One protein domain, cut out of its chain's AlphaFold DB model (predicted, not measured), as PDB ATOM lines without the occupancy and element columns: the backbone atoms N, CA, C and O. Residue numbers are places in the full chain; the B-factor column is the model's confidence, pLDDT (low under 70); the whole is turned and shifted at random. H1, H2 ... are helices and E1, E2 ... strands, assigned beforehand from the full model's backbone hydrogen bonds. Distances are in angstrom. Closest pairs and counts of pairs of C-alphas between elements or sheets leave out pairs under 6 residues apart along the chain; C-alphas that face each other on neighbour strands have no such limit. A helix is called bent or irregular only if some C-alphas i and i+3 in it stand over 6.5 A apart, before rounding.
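What this domain is: This is residues 232 to 314 of the 632 residues of an uncharacterized protein of Estrella lausannensis (UniProt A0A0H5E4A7). Four small two-stranded hairpins join in one body with strand E6 near its middle, and the single helix, H1, packs on E5 at one side. Residues 232 to 238, with the first part of the long bent strand E1, stick out as a free arm at one end, and the hairpin of E7 and E8 makes the other end. The 83 printed residues hold one named helix and eight named strands, in the order E1 E2 E3 E4 H1 E5 E6 E7 E8, and the four sheets, E1 - E2, E3 - E4, E5 - E6 and E7 - E8, are antiparallel. The class is mixed, helices and strands. The whole is only just compact, close to loose, with a radius of gyration of the C-alphas of 14.1 A, and elongated, spanning 45 by 26 by 22 A.

How they stand to each other: E1, residues 237 to 245, bends by 58 degrees at residue 241 and forms a hairpin with E2, residues 248 to 251; N 243 and O 250 are within hydrogen-bond range at 3.0 A. E6, residues 292 to 295, comes closest to E1 at the C-alphas of Val 293 and Phe 245, 4.5 A apart. E5, residues 286 to 289, forms a hairpin with E6, with N 289 and O 292 at 2.8 A. E3, residues 258 to 261, and E4, residues 265 to 268, form a hairpin with N 259 and O 267 at 2.9 A; the closest C-alphas of E3 and E6, Leu 261 and Asn 295, are 6.0 A apart. H1, residues 269 to 280, follows E4 directly, and its closest C-alpha pair with E5 is Ile 275 and Leu 286, 7.0 A. H1 has 6 of 8 O i to N i+4 pairs within hydrogen-bond range, and is irregular: C-alphas 277 and 280 are 7.3 A apart. E7, residues 302 to 305, and E8, residues 310 to 313, form the last hairpin, with N 312 and O 303 at 2.8 A. The closest C-alphas of E6 and E7, Asn 295 and Arg 303, are 5.3 A apart, while E8 and E6 are apart.

Where its parts are: E1 begins with C-alpha 237 at (-25.581, -33.116, -3.060) and measures 22.5 A. H1 measures 19.2 A and ends with C-alpha 280 at (-5.742, -58.574, -23.755). E2 measures 9.9 A, E3 9.8 A, E4 10.3 A, E5 9.5 A, E6 10.0 A, E7 9.1 A and E8 8.8 A. E8 ends with C-alpha 313 at (11.505, -42.971, -20.403).

The domain as a whole: The two C-alphas farthest apart, those of Gly 235 and His 299, are 46.1 A apart. The printed part has no cut and no long link. The mean pLDDT of the printed part is 95.6, and no printed residue is under 70.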
ATOM      1  N   ARG A 232     -22.792 -29.481  -5.033       86.38
ATOM      2  CA  ARG A 232     -22.914 -28.615  -6.209       86.38
ATOM      3  C   ARG A 232     -22.966 -27.132  -5.807       86.38
ATOM      4  O   ARG A 232     -23.268 -26.826  -4.652       86.38
ATOM      5  N   PRO A 233     -22.718 -26.201  -6.750       86.12
ATOM      6  CA  PRO A 233     -22.833 -24.758  -6.499       86.12
ATOM      7  C   PRO A 233     -24.233 -24.308  -6.057       86.12
ATOM      8  O   PRO A 233     -24.361 -23.343  -5.313       86.12
ATOM      9  N   ASP A 234     -25.271 -25.024  -6.490       84.81
ATOM     10  CA  ASP A 234     -26.676 -24.808  -6.116       84.81
ATOM     11  C   ASP A 234     -27.030 -25.341  -4.708       84.81
ATOM     12  O   ASP A 234     -28.172 -25.222  -4.270       84.81
ATOM     13  N   GLY A 235     -26.062 -25.920  -3.984       84.31
ATOM     14  CA  GLY A 235     -26.238 -26.476  -2.642       84.31
ATOM     15  C   GLY A 235     -26.768 -27.913  -2.604       84.31
ATOM     16  O   GLY A 235     -26.826 -28.499  -1.522       84.31
ATOM     17  N   LEU A 236     -27.110 -28.514  -3.749       85.06
ATOM     18  CA  LEU A 236     -27.532 -29.914  -3.814       85.06
ATOM     19  C   LEU A 236     -26.332 -30.861  -3.684       85.06
ATOM     20  O   LEU A 236     -25.215 -30.561  -4.109       85.06
ATOM     21  N   LEU A 237     -26.565 -32.038  -3.110       86.75
ATOM     22  CA  LEU A 237     -25.581 -33.116  -3.060       86.75
ATOM     23  C   LEU A 237     -25.784 -34.057  -4.246       86.75
ATOM     24  O   LEU A 237     -26.887 -34.536  -4.478       86.75
ATOM     25  N   GLN A 238     -24.710 -34.365  -4.956       88.88
ATOM     26  CA  GLN A 238     -24.670 -35.312  -6.060       88.88
ATOM     27  C   GLN A 238     -23.998 -36.606  -5.598       88.88
ATOM     28  O   GLN A 238     -22.863 -36.564  -5.131       88.88
ATOM     29  N   LYS A 239     -24.664 -37.753  -5.745       91.31
ATOM     30  CA  LYS A 239     -24.040 -39.063  -5.493       91.31
ATOM     31  C   LYS A 239     -23.248 -39.500  -6.729       91.31
ATOM     32  O   LYS A 239     -23.828 -39.616  -7.806       91.31
ATOM     33  N   ILE A 240     -21.947 -39.722  -6.575       93.44
ATOM     34  CA  ILE A 240     -21.010 -40.067  -7.655       93.44
ATOM     35  C   ILE A 240     -20.167 -41.286  -7.284       93.44
ATOM     36  O   ILE A 240     -20.081 -41.643  -6.108       93.44
ATOM     37  N   VAL A 241     -19.528 -41.902  -8.279       95.81
ATOM     38  CA  VAL A 241     -18.499 -42.925  -8.055       95.81
ATOM     39  C   VAL A 241     -17.164 -42.362  -8.500       95.81
ATOM     40  O   VAL A 241     -17.031 -41.934  -9.644       95.81
ATOM     41  N   THR A 242     -16.180 -42.357  -7.609       96.56
ATOM     42  CA  THR A 242     -14.859 -41.795  -7.881       96.56
ATOM     43  C   THR A 242     -13.778 -42.861  -7.914       96.56
ATOM     44  O   THR A 242     -13.751 -43.747  -7.059       96.56
ATOM     45  N   MET A 243     -12.853 -42.728  -8.863       97.31
ATOM     46  CA  MET A 243     -11.624 -43.519  -8.966       97.31
ATOM     47  C   MET A 243     -10.428 -42.569  -9.114       97.31
ATOM     48  O   MET A 243     -10.583 -41.510  -9.730       97.31
ATOM     49  N   PRO A 244      -9.250 -42.893  -8.556       97.75
ATOM     50  CA  PRO A 244      -8.079 -42.045  -8.714       97.75
ATOM     51  C   PRO A 244      -7.481 -42.118 -10.132       97.75
ATOM     52  O   PRO A 244      -7.385 -43.196 -10.718       97.75
ATOM     53  N   PHE A 245      -7.083 -40.961 -10.662       98.38
ATOM     54  CA  PHE A 245      -6.310 -40.763 -11.894       98.38
ATOM     55  C   PHE A 245      -5.130 -39.845 -11.546       98.38
ATOM     56  O   PHE A 245      -5.365 -38.698 -11.158       98.38
ATOM     57  N   ASP A 246      -3.893 -40.352 -11.592       96.88
ATOM     58  CA  ASP A 246      -2.692 -39.690 -11.040       96.88
ATOM     59  C   ASP A 246      -2.954 -39.041  -9.660       96.88
ATOM     60  O   ASP A 246      -2.729 -37.853  -9.418       96.88
ATOM     61  N   GLY A 247      -3.564 -39.815  -8.759       96.06
ATOM     62  CA  GLY A 247      -3.866 -39.434  -7.380       96.06
ATOM     63  C   GLY A 247      -5.101 -38.544  -7.205       96.06
ATOM     64  O   GLY A 247      -5.561 -38.361  -6.076       96.06
ATOM     65  N   LYS A 248      -5.690 -38.021  -8.286       97.06
ATOM     66  CA  LYS A 248      -6.877 -37.151  -8.237       97.06
ATOM     67  C   LYS A 248      -8.158 -37.974  -8.326       97.06
ATOM     68  O   LYS A 248      -8.300 -38.804  -9.216       97.06
ATOM     69  N   ALA A 249      -9.119 -37.720  -7.441       96.56
ATOM     70  CA  ALA A 249     -10.428 -38.367  -7.495       96.56
ATOM     71  C   ALA A 249     -11.245 -37.859  -8.699       96.56
ATOM     72  O   ALA A 249     -11.566 -36.671  -8.782       96.56
ATOM     73  N   VAL A 250     -11.600 -38.760  -9.617       97.06
ATOM     74  CA  VAL A 250     -12.365 -38.462 -10.839       97.06
ATOM     75  C   VAL A 250     -13.688 -39.215 -10.819       97.06
ATOM     76  O   VAL A 250     -13.704 -40.404 -10.510       97.06
ATOM     77  N   ASN A 251     -14.789 -38.542 -11.174       96.44
ATOM     78  CA  ASN A 251     -16.091 -39.190 -11.341       96.44
ATOM     79  C   ASN A 251     -16.073 -40.113 -12.569       96.44
ATOM     80  O   ASN A 251     -15.987 -39.637 -13.696       96.44
ATOM     81  N   VAL A 252     -16.194 -41.424 -12.357       96.88
ATOM     82  CA  VAL A 252     -16.130 -42.425 -13.435       96.88
ATOM     83  C   VAL A 252     -17.482 -42.746 -14.075       96.88
ATOM     84  O   VAL A 252     -17.557 -43.587 -14.970       96.88
ATOM     85  N   LEU A 253     -18.558 -42.088 -13.632       95.25
ATOM     86  CA  LEU A 253     -19.883 -42.203 -14.254       95.25
ATOM     87  C   LEU A 253     -20.027 -41.323 -15.507       95.25
ATOM     88  O   LEU A 253     -20.885 -41.584 -16.350       95.25
ATOM     89  N   GLU A 254     -19.192 -40.289 -15.636       94.19
ATOM     90  CA  GLU A 254     -19.250 -39.283 -16.699       94.19
ATOM     91  C   GLU A 254     -18.157 -39.552 -17.747       94.19
ATOM     92  O   GLU A 254     -17.027 -39.084 -17.612       94.19
ATOM     93  N   ASP A 255     -18.503 -40.298 -18.802       94.62
ATOM     94  CA  ASP A 255     -17.553 -40.763 -19.829       94.62
ATOM     95  C   ASP A 255     -16.771 -39.642 -20.511       94.62
ATOM     96  O   ASP A 255     -15.582 -39.813 -20.764       94.62
ATOM     97  N   ASP A 256     -17.418 -38.508 -20.771       97.00
ATOM     98  CA  ASP A 256     -16.827 -37.373 -21.486       97.00
ATOM     99  C   ASP A 256     -15.932 -36.498 -20.592       97.00
ATOM    100  O   ASP A 256     -15.316 -35.539 -21.070       97.00
ATOM    101  N   THR A 257     -15.835 -36.816 -19.294       96.62
ATOM    102  CA  THR A 257     -14.945 -36.106 -18.369       96.62
ATOM    103  C   THR A 257     -13.512 -36.240 -18.850       96.62
ATOM    104  O   THR A 257     -12.962 -37.341 -18.893       96.62
ATOM    105  N   ARG A 258     -12.895 -35.107 -19.188       98.12
ATOM    106  CA  ARG A 258     -11.479 -35.048 -19.546       98.12
ATOM    107  C   ARG A 258     -10.619 -35.056 -18.295       98.12
ATOM    108  O   ARG A 258     -10.836 -34.269 -17.374       98.12
ATOM    109  N   VAL A 259      -9.624 -35.925 -18.306       97.81
ATOM    110  CA  VAL A 259      -8.592 -36.034 -17.282       97.81
ATOM    111  C   VAL A 259      -7.249 -35.717 -17.913       97.81
ATOM    112  O   VAL A 259      -6.972 -36.133 -19.037       97.81
ATOM    113  N   GLU A 260      -6.427 -34.964 -17.193       98.12
ATOM    114  CA  GLU A 260      -5.050 -34.680 -17.578       98.12
ATOM    115  C   GLU A 260      -4.121 -35.447 -16.641       98.12
ATOM    116  O   GLU A 260      -4.098 -35.197 -15.428       98.12
ATOM    117  N   LEU A 261      -3.404 -36.402 -17.225       98.00
ATOM    118  CA  LEU A 261      -2.377 -37.210 -16.584       98.00
ATOM    119  C   LEU A 261      -0.989 -36.596 -16.824       98.00
ATOM    120  O   LEU A 261      -0.815 -35.648 -17.597       98.00
ATOM    121  N   ALA A 262       0.022 -37.162 -16.176       95.94
ATOM    122  CA  ALA A 262       1.421 -36.793 -16.317       95.94
ATOM    123  C   ALA A 262       1.865 -36.721 -17.792       95.94
ATOM    124  O   ALA A 262       1.324 -37.400 -18.668       95.94
ATOM    125  N   SER A 263       2.868 -35.880 -18.063       95.50
ATOM    126  CA  SER A 263       3.314 -35.520 -19.422       95.50
ATOM    127  C   SER A 263       2.217 -34.875 -20.292       95.50
ATOM    128  O   SER A 263       2.275 -34.955 -21.518       95.50
ATOM    129  N   ASN A 264       1.240 -34.197 -19.669       95.75
ATOM    130  CA  ASN A 264       0.100 -33.532 -20.321       95.75
ATOM    131  C   ASN A 264      -0.757 -34.493 -21.167       95.75
ATOM    132  O   ASN A 264      -1.357 -34.096 -22.172       95.75
ATOM    133  N   PHE A 265      -0.794 -35.779 -20.801       97.81
ATOM    134  CA  PHE A 265      -1.587 -36.766 -21.521       97.81
ATOM    135  C   PHE A 265      -3.057 -36.610 -21.142       97.81
ATOM    136  O   PHE A 265      -3.473 -36.952 -20.036       97.81
ATOM    137  N   THR A 266      -3.835 -36.040 -22.060       98.00
ATOM    138  CA  THR A 266      -5.268 -35.807 -21.869       98.00
ATOM    139  C   THR A 266      -6.080 -36.858 -22.599       98.00
ATOM    140  O   THR A 266      -5.849 -37.115 -23.779       98.00
ATOM    141  N   LEU A 267      -7.065 -37.409 -21.905       98.44
ATOM    142  CA  LEU A 267      -8.036 -38.354 -22.438       98.44
ATOM    143  C   LEU A 267      -9.356 -38.221 -21.678       98.44
ATOM    144  O   LEU A 267      -9.422 -37.583 -20.625       98.44
ATOM    145  N   THR A 268     -10.421 -38.806 -22.204       98.69
ATOM    146  CA  THR A 268     -11.684 -38.943 -21.482       98.69
ATOM    147  C   THR A 268     -11.675 -40.180 -20.583       98.69
ATOM    148  O   THR A 268     -10.918 -41.131 -20.800       98.69
ATOM    149  N   VAL A 269     -12.553 -40.208 -19.577       98.31
ATOM    150  CA  VAL A 269     -12.812 -41.428 -18.794       98.31
ATOM    151  C   VAL A 269     -13.207 -42.576 -19.730       98.31
ATOM    152  O   VAL A 269     -12.695 -43.686 -19.591       98.31
ATOM    153  N   GLY A 270     -14.057 -42.308 -20.726       98.31
ATOM    154  CA  GLY A 270     -14.449 -43.272 -21.755       98.31
ATOM    155  C   GLY A 270     -13.261 -43.936 -22.454       98.31
ATOM    156  O   GLY A 270     -13.188 -45.167 -22.514       98.31
ATOM    157  N   GLU A 271     -12.313 -43.123 -22.920       98.44
ATOM    158  CA  GLU A 271     -11.083 -43.570 -23.583       98.44
ATOM    159  C   GLU A 271     -10.192 -44.394 -22.647       98.44
ATOM    160  O   GLU A 271      -9.646 -45.415 -23.068       98.44
ATOM    161  N   ALA A 272     -10.094 -44.015 -21.369       98.38
ATOM    162  CA  ALA A 272      -9.317 -44.768 -20.387       98.38
ATOM    163  C   ALA A 272      -9.846 -46.202 -20.231       98.38
ATOM    164  O   ALA A 272      -9.082 -47.162 -20.344       98.38
ATOM    165  N   PHE A 273     -11.159 -46.370 -20.038       98.25
ATOM    166  CA  PHE A 273     -11.782 -47.697 -19.951       98.25
ATOM    167  C   PHE A 273     -11.545 -48.531 -21.217       98.25
ATOM    168  O   PHE A 273     -11.273 -49.726 -21.119       98.25
ATOM    169  N   GLU A 274     -11.611 -47.916 -22.398       98.06
ATOM    170  CA  GLU A 274     -11.373 -48.617 -23.660       98.06
ATOM    171  C   GLU A 274      -9.909 -49.066 -23.810       98.06
ATOM    172  O   GLU A 274      -9.646 -50.166 -24.299       98.06
ATOM    173  N   ILE A 275      -8.935 -48.281 -23.335       97.69
ATOM    174  CA  ILE A 275      -7.528 -48.710 -23.287       97.69
ATOM    175  C   ILE A 275      -7.382 -49.965 -22.414       97.69
ATOM    176  O   ILE A 275      -6.787 -50.945 -22.861       97.69
ATOM    177  N   PHE A 276      -7.982 -49.977 -21.220       97.88
ATOM    178  CA  PHE A 276      -7.935 -51.131 -20.315       97.88
ATOM    179  C   PHE A 276      -8.683 -52.364 -20.851       97.88
ATOM    180  O   PHE A 276      -8.189 -53.488 -20.723       97.88
ATOM    181  N   ARG A 277      -9.823 -52.180 -21.529       96.44
ATOM    182  CA  ARG A 277     -10.538 -53.260 -22.235       96.44
ATOM    183  C   ARG A 277      -9.651 -53.974 -23.247       96.44
ATOM    184  O   ARG A 277      -9.709 -55.193 -23.353       96.44
ATOM    185  N   ASN A 278      -8.806 -53.225 -23.947       95.00
ATOM    186  CA  ASN A 278      -7.938 -53.758 -24.992       95.00
ATOM    187  C   ASN A 278      -6.612 -54.346 -24.468       95.00
ATOM    188  O   ASN A 278      -5.780 -54.752 -25.284       95.00
ATOM    189  N   LYS A 279      -6.396 -54.426 -23.144       91.94
ATOM    190  CA  LYS A 279      -5.146 -54.964 -22.569       91.94
ATOM    191  C   LYS A 279      -4.870 -56.435 -22.897       91.94
ATOM    192  O   LYS A 279      -3.735 -56.887 -22.816       91.94
ATOM    193  N   ASN A 280      -5.888 -57.189 -23.302       86.88
ATOM    194  CA  ASN A 280      -5.742 -58.574 -23.755       86.88
ATOM    195  C   ASN A 280      -5.131 -58.708 -25.164       86.88
ATOM    196  O   ASN A 280      -4.683 -59.795 -25.515       86.88
ATOM    197  N   VAL A 281      -5.124 -57.637 -25.967       88.56
ATOM    198  CA  VAL A 281      -4.617 -57.647 -27.354       88.56
ATOM    199  C   VAL A 281      -3.454 -56.678 -27.588       88.56
ATOM    200  O   VAL A 281      -2.744 -56.798 -28.585       88.56
ATOM    201  N   ARG A 282      -3.240 -55.706 -26.692       91.75
ATOM    202  CA  ARG A 282      -2.127 -54.743 -26.736       91.75
ATOM    203  C   ARG A 282      -1.825 -54.203 -25.341       91.75
ATOM    204  O   ARG A 282      -2.712 -54.141 -24.512       91.75
ATOM    205  N   VAL A 283      -0.610 -53.709 -25.115       92.19
ATOM    206  CA  VAL A 283      -0.174 -53.181 -23.805       92.19
ATOM    207  C   VAL A 283      -0.956 -51.931 -23.369       92.19
ATOM    208  O   VAL A 283      -1.421 -51.846 -22.232       92.19
ATOM    209  N   GLY A 284      -1.107 -50.969 -24.288       94.56
ATOM    210  CA  GLY A 284      -1.640 -49.633 -23.995       94.56
ATOM    211  C   GLY A 284      -0.652 -48.723 -23.250       94.56
ATOM    212  O   GLY A 284       0.408 -49.163 -22.813       94.56
ATOM    213  N   ASP A 285      -1.019 -47.448 -23.112       97.38
ATOM    214  CA  ASP A 285      -0.214 -46.411 -22.435       97.38
ATOM    215  C   ASP A 285      -0.747 -46.046 -21.041       97.38
ATOM    216  O   ASP A 285      -0.365 -45.032 -20.462       97.38
ATOM    217  N   LEU A 286      -1.650 -46.873 -20.506       98.31
ATOM    218  CA  LEU A 286      -2.193 -46.723 -19.162       98.31
ATOM    219  C   LEU A 286      -1.932 -47.965 -18.317       98.31
ATOM    220  O   LEU A 286      -2.032 -49.097 -18.802       98.31
ATOM    221  N   GLU A 287      -1.727 -47.741 -17.024       97.88
ATOM    222  CA  GLU A 287      -1.766 -48.786 -16.004       97.88
ATOM    223  C   GLU A 287      -2.415 -48.281 -14.711       97.88
ATOM    224  O   GLU A 287      -2.458 -47.077 -14.451       97.88
ATOM    225  N   TYR A 288      -2.948 -49.200 -13.906       97.69
ATOM    226  CA  TYR A 288      -3.490 -48.922 -12.583       97.69
ATOM    227  C   TYR A 288      -2.435 -49.205 -11.496       97.69
ATOM    228  O   TYR A 288      -2.132 -50.359 -11.195       97.69
ATOM    229  N   LEU A 289      -1.884 -48.143 -10.906       97.38
ATOM    230  CA  LEU A 289      -0.807 -48.169  -9.905       97.38
ATOM    231  C   LEU A 289      -1.280 -47.569  -8.568       97.38
ATOM    232  O   LEU A 289      -2.477 -47.334  -8.378       97.38
ATOM    233  N   ALA A 290      -0.371 -47.300  -7.620       95.81
ATOM    234  CA  ALA A 290      -0.737 -46.760  -6.305       95.81
ATOM    235  C   ALA A 290      -1.563 -45.467  -6.411       95.81
ATOM    236  O   ALA A 290      -2.447 -45.220  -5.589       95.81
ATOM    237  N   GLU A 291      -1.321 -44.656  -7.435       96.06
ATOM    238  CA  GLU A 291      -2.029 -43.401  -7.699       96.06
ATOM    239  C   GLU A 291      -3.302 -43.574  -8.549       96.06
ATOM    240  O   GLU A 291      -3.931 -42.589  -8.924       96.06
ATOM    241  N   GLY A 292      -3.737 -44.808  -8.815       97.69
ATOM    242  CA  GLY A 292      -4.888 -45.103  -9.664       97.69
ATOM    243  C   GLY A 292      -4.505 -45.261 -11.128       97.69
ATOM    244  O   GLY A 292      -3.473 -45.849 -11.430       97.69
ATOM    245  N   VAL A 293      -5.338 -44.767 -12.043       98.44
ATOM    246  CA  VAL A 293      -5.033 -44.785 -13.481       98.44
ATOM    247  C   VAL A 293      -3.911 -43.792 -13.777       98.44
ATOM    248  O   VAL A 293      -4.053 -42.603 -13.499       98.44
ATOM    249  N   THR A 294      -2.822 -44.283 -14.362       98.25
ATOM    250  CA  THR A 294      -1.604 -43.512 -14.636       98.25
ATOM    251  C   THR A 294      -1.191 -43.615 -16.100       98.25
ATOM    252  O   THR A 294      -1.403 -44.651 -16.733       98.25
ATOM    253  N   ASN A 295      -0.583 -42.550 -16.636       98.25
ATOM    254  CA  ASN A 295       0.063 -42.551 -17.954       98.25
ATOM    255  C   ASN A 295       1.390 -43.317 -17.870       98.25
ATOM    256  O   ASN A 295       2.447 -42.723 -17.652       98.25
ATOM    257  N   TRP A 296       1.320 -44.639 -17.971       98.31
ATOM    258  CA  TRP A 296       2.468 -45.523 -17.842       98.31
ATOM    259  C   TRP A 296       2.347 -46.702 -18.800       98.31
ATOM    260  O   TRP A 296       1.393 -47.478 -18.741       98.31
ATOM    261  N   ASN A 297       3.347 -46.859 -19.665       97.94
ATOM    262  CA  ASN A 297       3.447 -48.014 -20.544       97.94
ATOM    263  C   ASN A 297       4.399 -49.054 -19.943       97.94
ATOM    264  O   ASN A 297       5.613 -48.837 -19.864       97.94
ATOM    265  N   VAL A 298       3.851 -50.214 -19.574       96.88
ATOM    266  CA  VAL A 298       4.580 -51.248 -18.826       96.88
ATOM    267  C   VAL A 298       5.725 -51.901 -19.607       96.88
ATOM    268  O   VAL A 298       6.652 -52.413 -18.992       96.88
ATOM    269  N   HIS A 299       5.704 -51.864 -20.947       96.25
ATOM    270  CA  HIS A 299       6.759 -52.426 -21.809       96.25
ATOM    271  C   HIS A 299       7.800 -51.391 -22.254       96.25
ATOM    272  O   HIS A 299       8.853 -51.773 -22.769       96.25
ATOM    273  N   LYS A 300       7.485 -50.096 -22.129       95.94
ATOM    274  CA  LYS A 300       8.387 -48.988 -22.470       95.94
ATOM    275  C   LYS A 300       9.044 -48.372 -21.238       95.94
ATOM    276  O   LYS A 300      10.068 -47.725 -21.385       95.94
ATOM    277  N   TRP A 301       8.482 -48.579 -20.046       96.00
ATOM    278  CA  TRP A 301       8.958 -48.004 -18.779       96.00
ATOM    279  C   TRP A 301       9.032 -46.476 -18.823       96.00
ATOM    280  O   TRP A 301      10.016 -45.847 -18.422       96.00
ATOM    281  N   GLY A 302       7.979 -45.878 -19.369       97.25
ATOM    282  CA  GLY A 302       7.886 -44.443 -19.557       97.25
ATOM    283  C   GLY A 302       6.452 -43.981 -19.732       97.25
ATOM    284  O   GLY A 302       5.526 -44.780 -19.903       97.25
ATOM    285  N   ARG A 303       6.295 -42.660 -19.693       97.88
ATOM    286  CA  ARG A 303       5.012 -41.979 -19.878       97.88
ATOM    287  C   ARG A 303       4.882 -41.529 -21.321       97.88
ATOM    288  O   ARG A 303       5.848 -41.007 -21.873       97.88
ATOM    289  N   TRP A 304       3.726 -41.713 -21.946       98.06
ATOM    290  CA  TRP A 304       3.525 -41.214 -23.304       98.06
ATOM    291  C   TRP A 304       3.456 -39.684 -23.304       98.06
ATOM    292  O   TRP A 304       2.688 -39.094 -22.541       98.06
ATOM    293  N   ASN A 305       4.239 -39.032 -24.163       97.88
ATOM    294  CA  ASN A 305       4.236 -37.585 -24.316       97.88
ATOM    295  C   ASN A 305       3.619 -37.203 -25.673       97.88
ATOM    296  O   ASN A 305       4.286 -37.325 -26.707       97.88
ATOM    297  N   PRO A 306       2.371 -36.701 -25.707       96.44
ATOM    298  CA  PRO A 306       1.683 -36.412 -26.962       96.44
ATOM    299  C   PRO A 306       2.334 -35.274 -27.760       96.44
ATOM    300  O   PRO A 306       2.203 -35.244 -28.981       96.44
ATOM    301  N   LEU A 307       3.054 -34.357 -27.101       95.81
ATOM    302  CA  LEU A 307       3.745 -33.250 -27.770       95.81
ATOM    303  C   LEU A 307       5.004 -33.728 -28.501       95.81
ATOM    304  O   LEU A 307       5.317 -33.226 -29.578       95.81
ATOM    305  N   ARG A 308       5.722 -34.694 -27.918       96.69
ATOM    306  CA  ARG A 308       6.936 -35.283 -28.508       96.69
ATOM    307  C   ARG A 308       6.643 -36.471 -29.425       96.69
ATOM    308  O   ARG A 308       7.522 -36.848 -30.190       96.69
ATOM    309  N   GLN A 309       5.436 -37.037 -29.336       96.56
ATOM    310  CA  GLN A 309       5.064 -38.318 -29.945       96.56
ATOM    311  C   GLN A 309       6.054 -39.438 -29.597       96.56
ATOM    312  O   GLN A 309       6.413 -40.263 -30.435       96.56
ATOM    313  N   ASP A 310       6.516 -39.432 -28.348       97.44
ATOM    314  CA  ASP A 310       7.514 -40.363 -27.833       97.44
ATOM    315  C   ASP A 310       7.290 -40.593 -26.333       97.44
ATOM    316  O   ASP A 310       6.501 -39.894 -25.690       97.44
ATOM    317  N   TYR A 311       7.988 -41.571 -25.767       97.38
ATOM    318  CA  TYR A 311       7.933 -41.875 -24.347       97.38
ATOM    319  C   TYR A 311       8.963 -41.064 -23.556       97.38
ATOM    320  O   TYR A 311      10.160 -41.061 -23.849       97.38
ATOM    321  N   ASP A 312       8.510 -40.437 -22.473       96.94
ATOM    322  CA  ASP A 312       9.379 -39.932 -21.416       96.94
ATOM    323  C   ASP A 312       9.841 -41.131 -20.566       96.94
ATOM    324  O   ASP A 312       9.215 -41.499 -19.568       96.94
ATOM    325  N   LEU A 313      10.906 -41.792 -21.033       96.56
ATOM    326  CA  LEU A 313      11.505 -42.971 -20.403       96.56
ATOM    327  C   LEU A 313      12.168 -42.617 -19.068       96.56
ATOM    328  O   LEU A 313      12.793 -41.560 -18.930       96.56
ATOM    329  N   ILE A 314      12.117 -43.536 -18.101       96.81
ATOM    330  CA  ILE A 314      12.941 -43.405 -16.895       96.81
ATOM    331  C   ILE A 314      14.432 -43.427 -17.258       96.81
ATOM    332  O   ILE A 314      14.871 -44.128 -18.174       96.81
TER     333      ILE A 314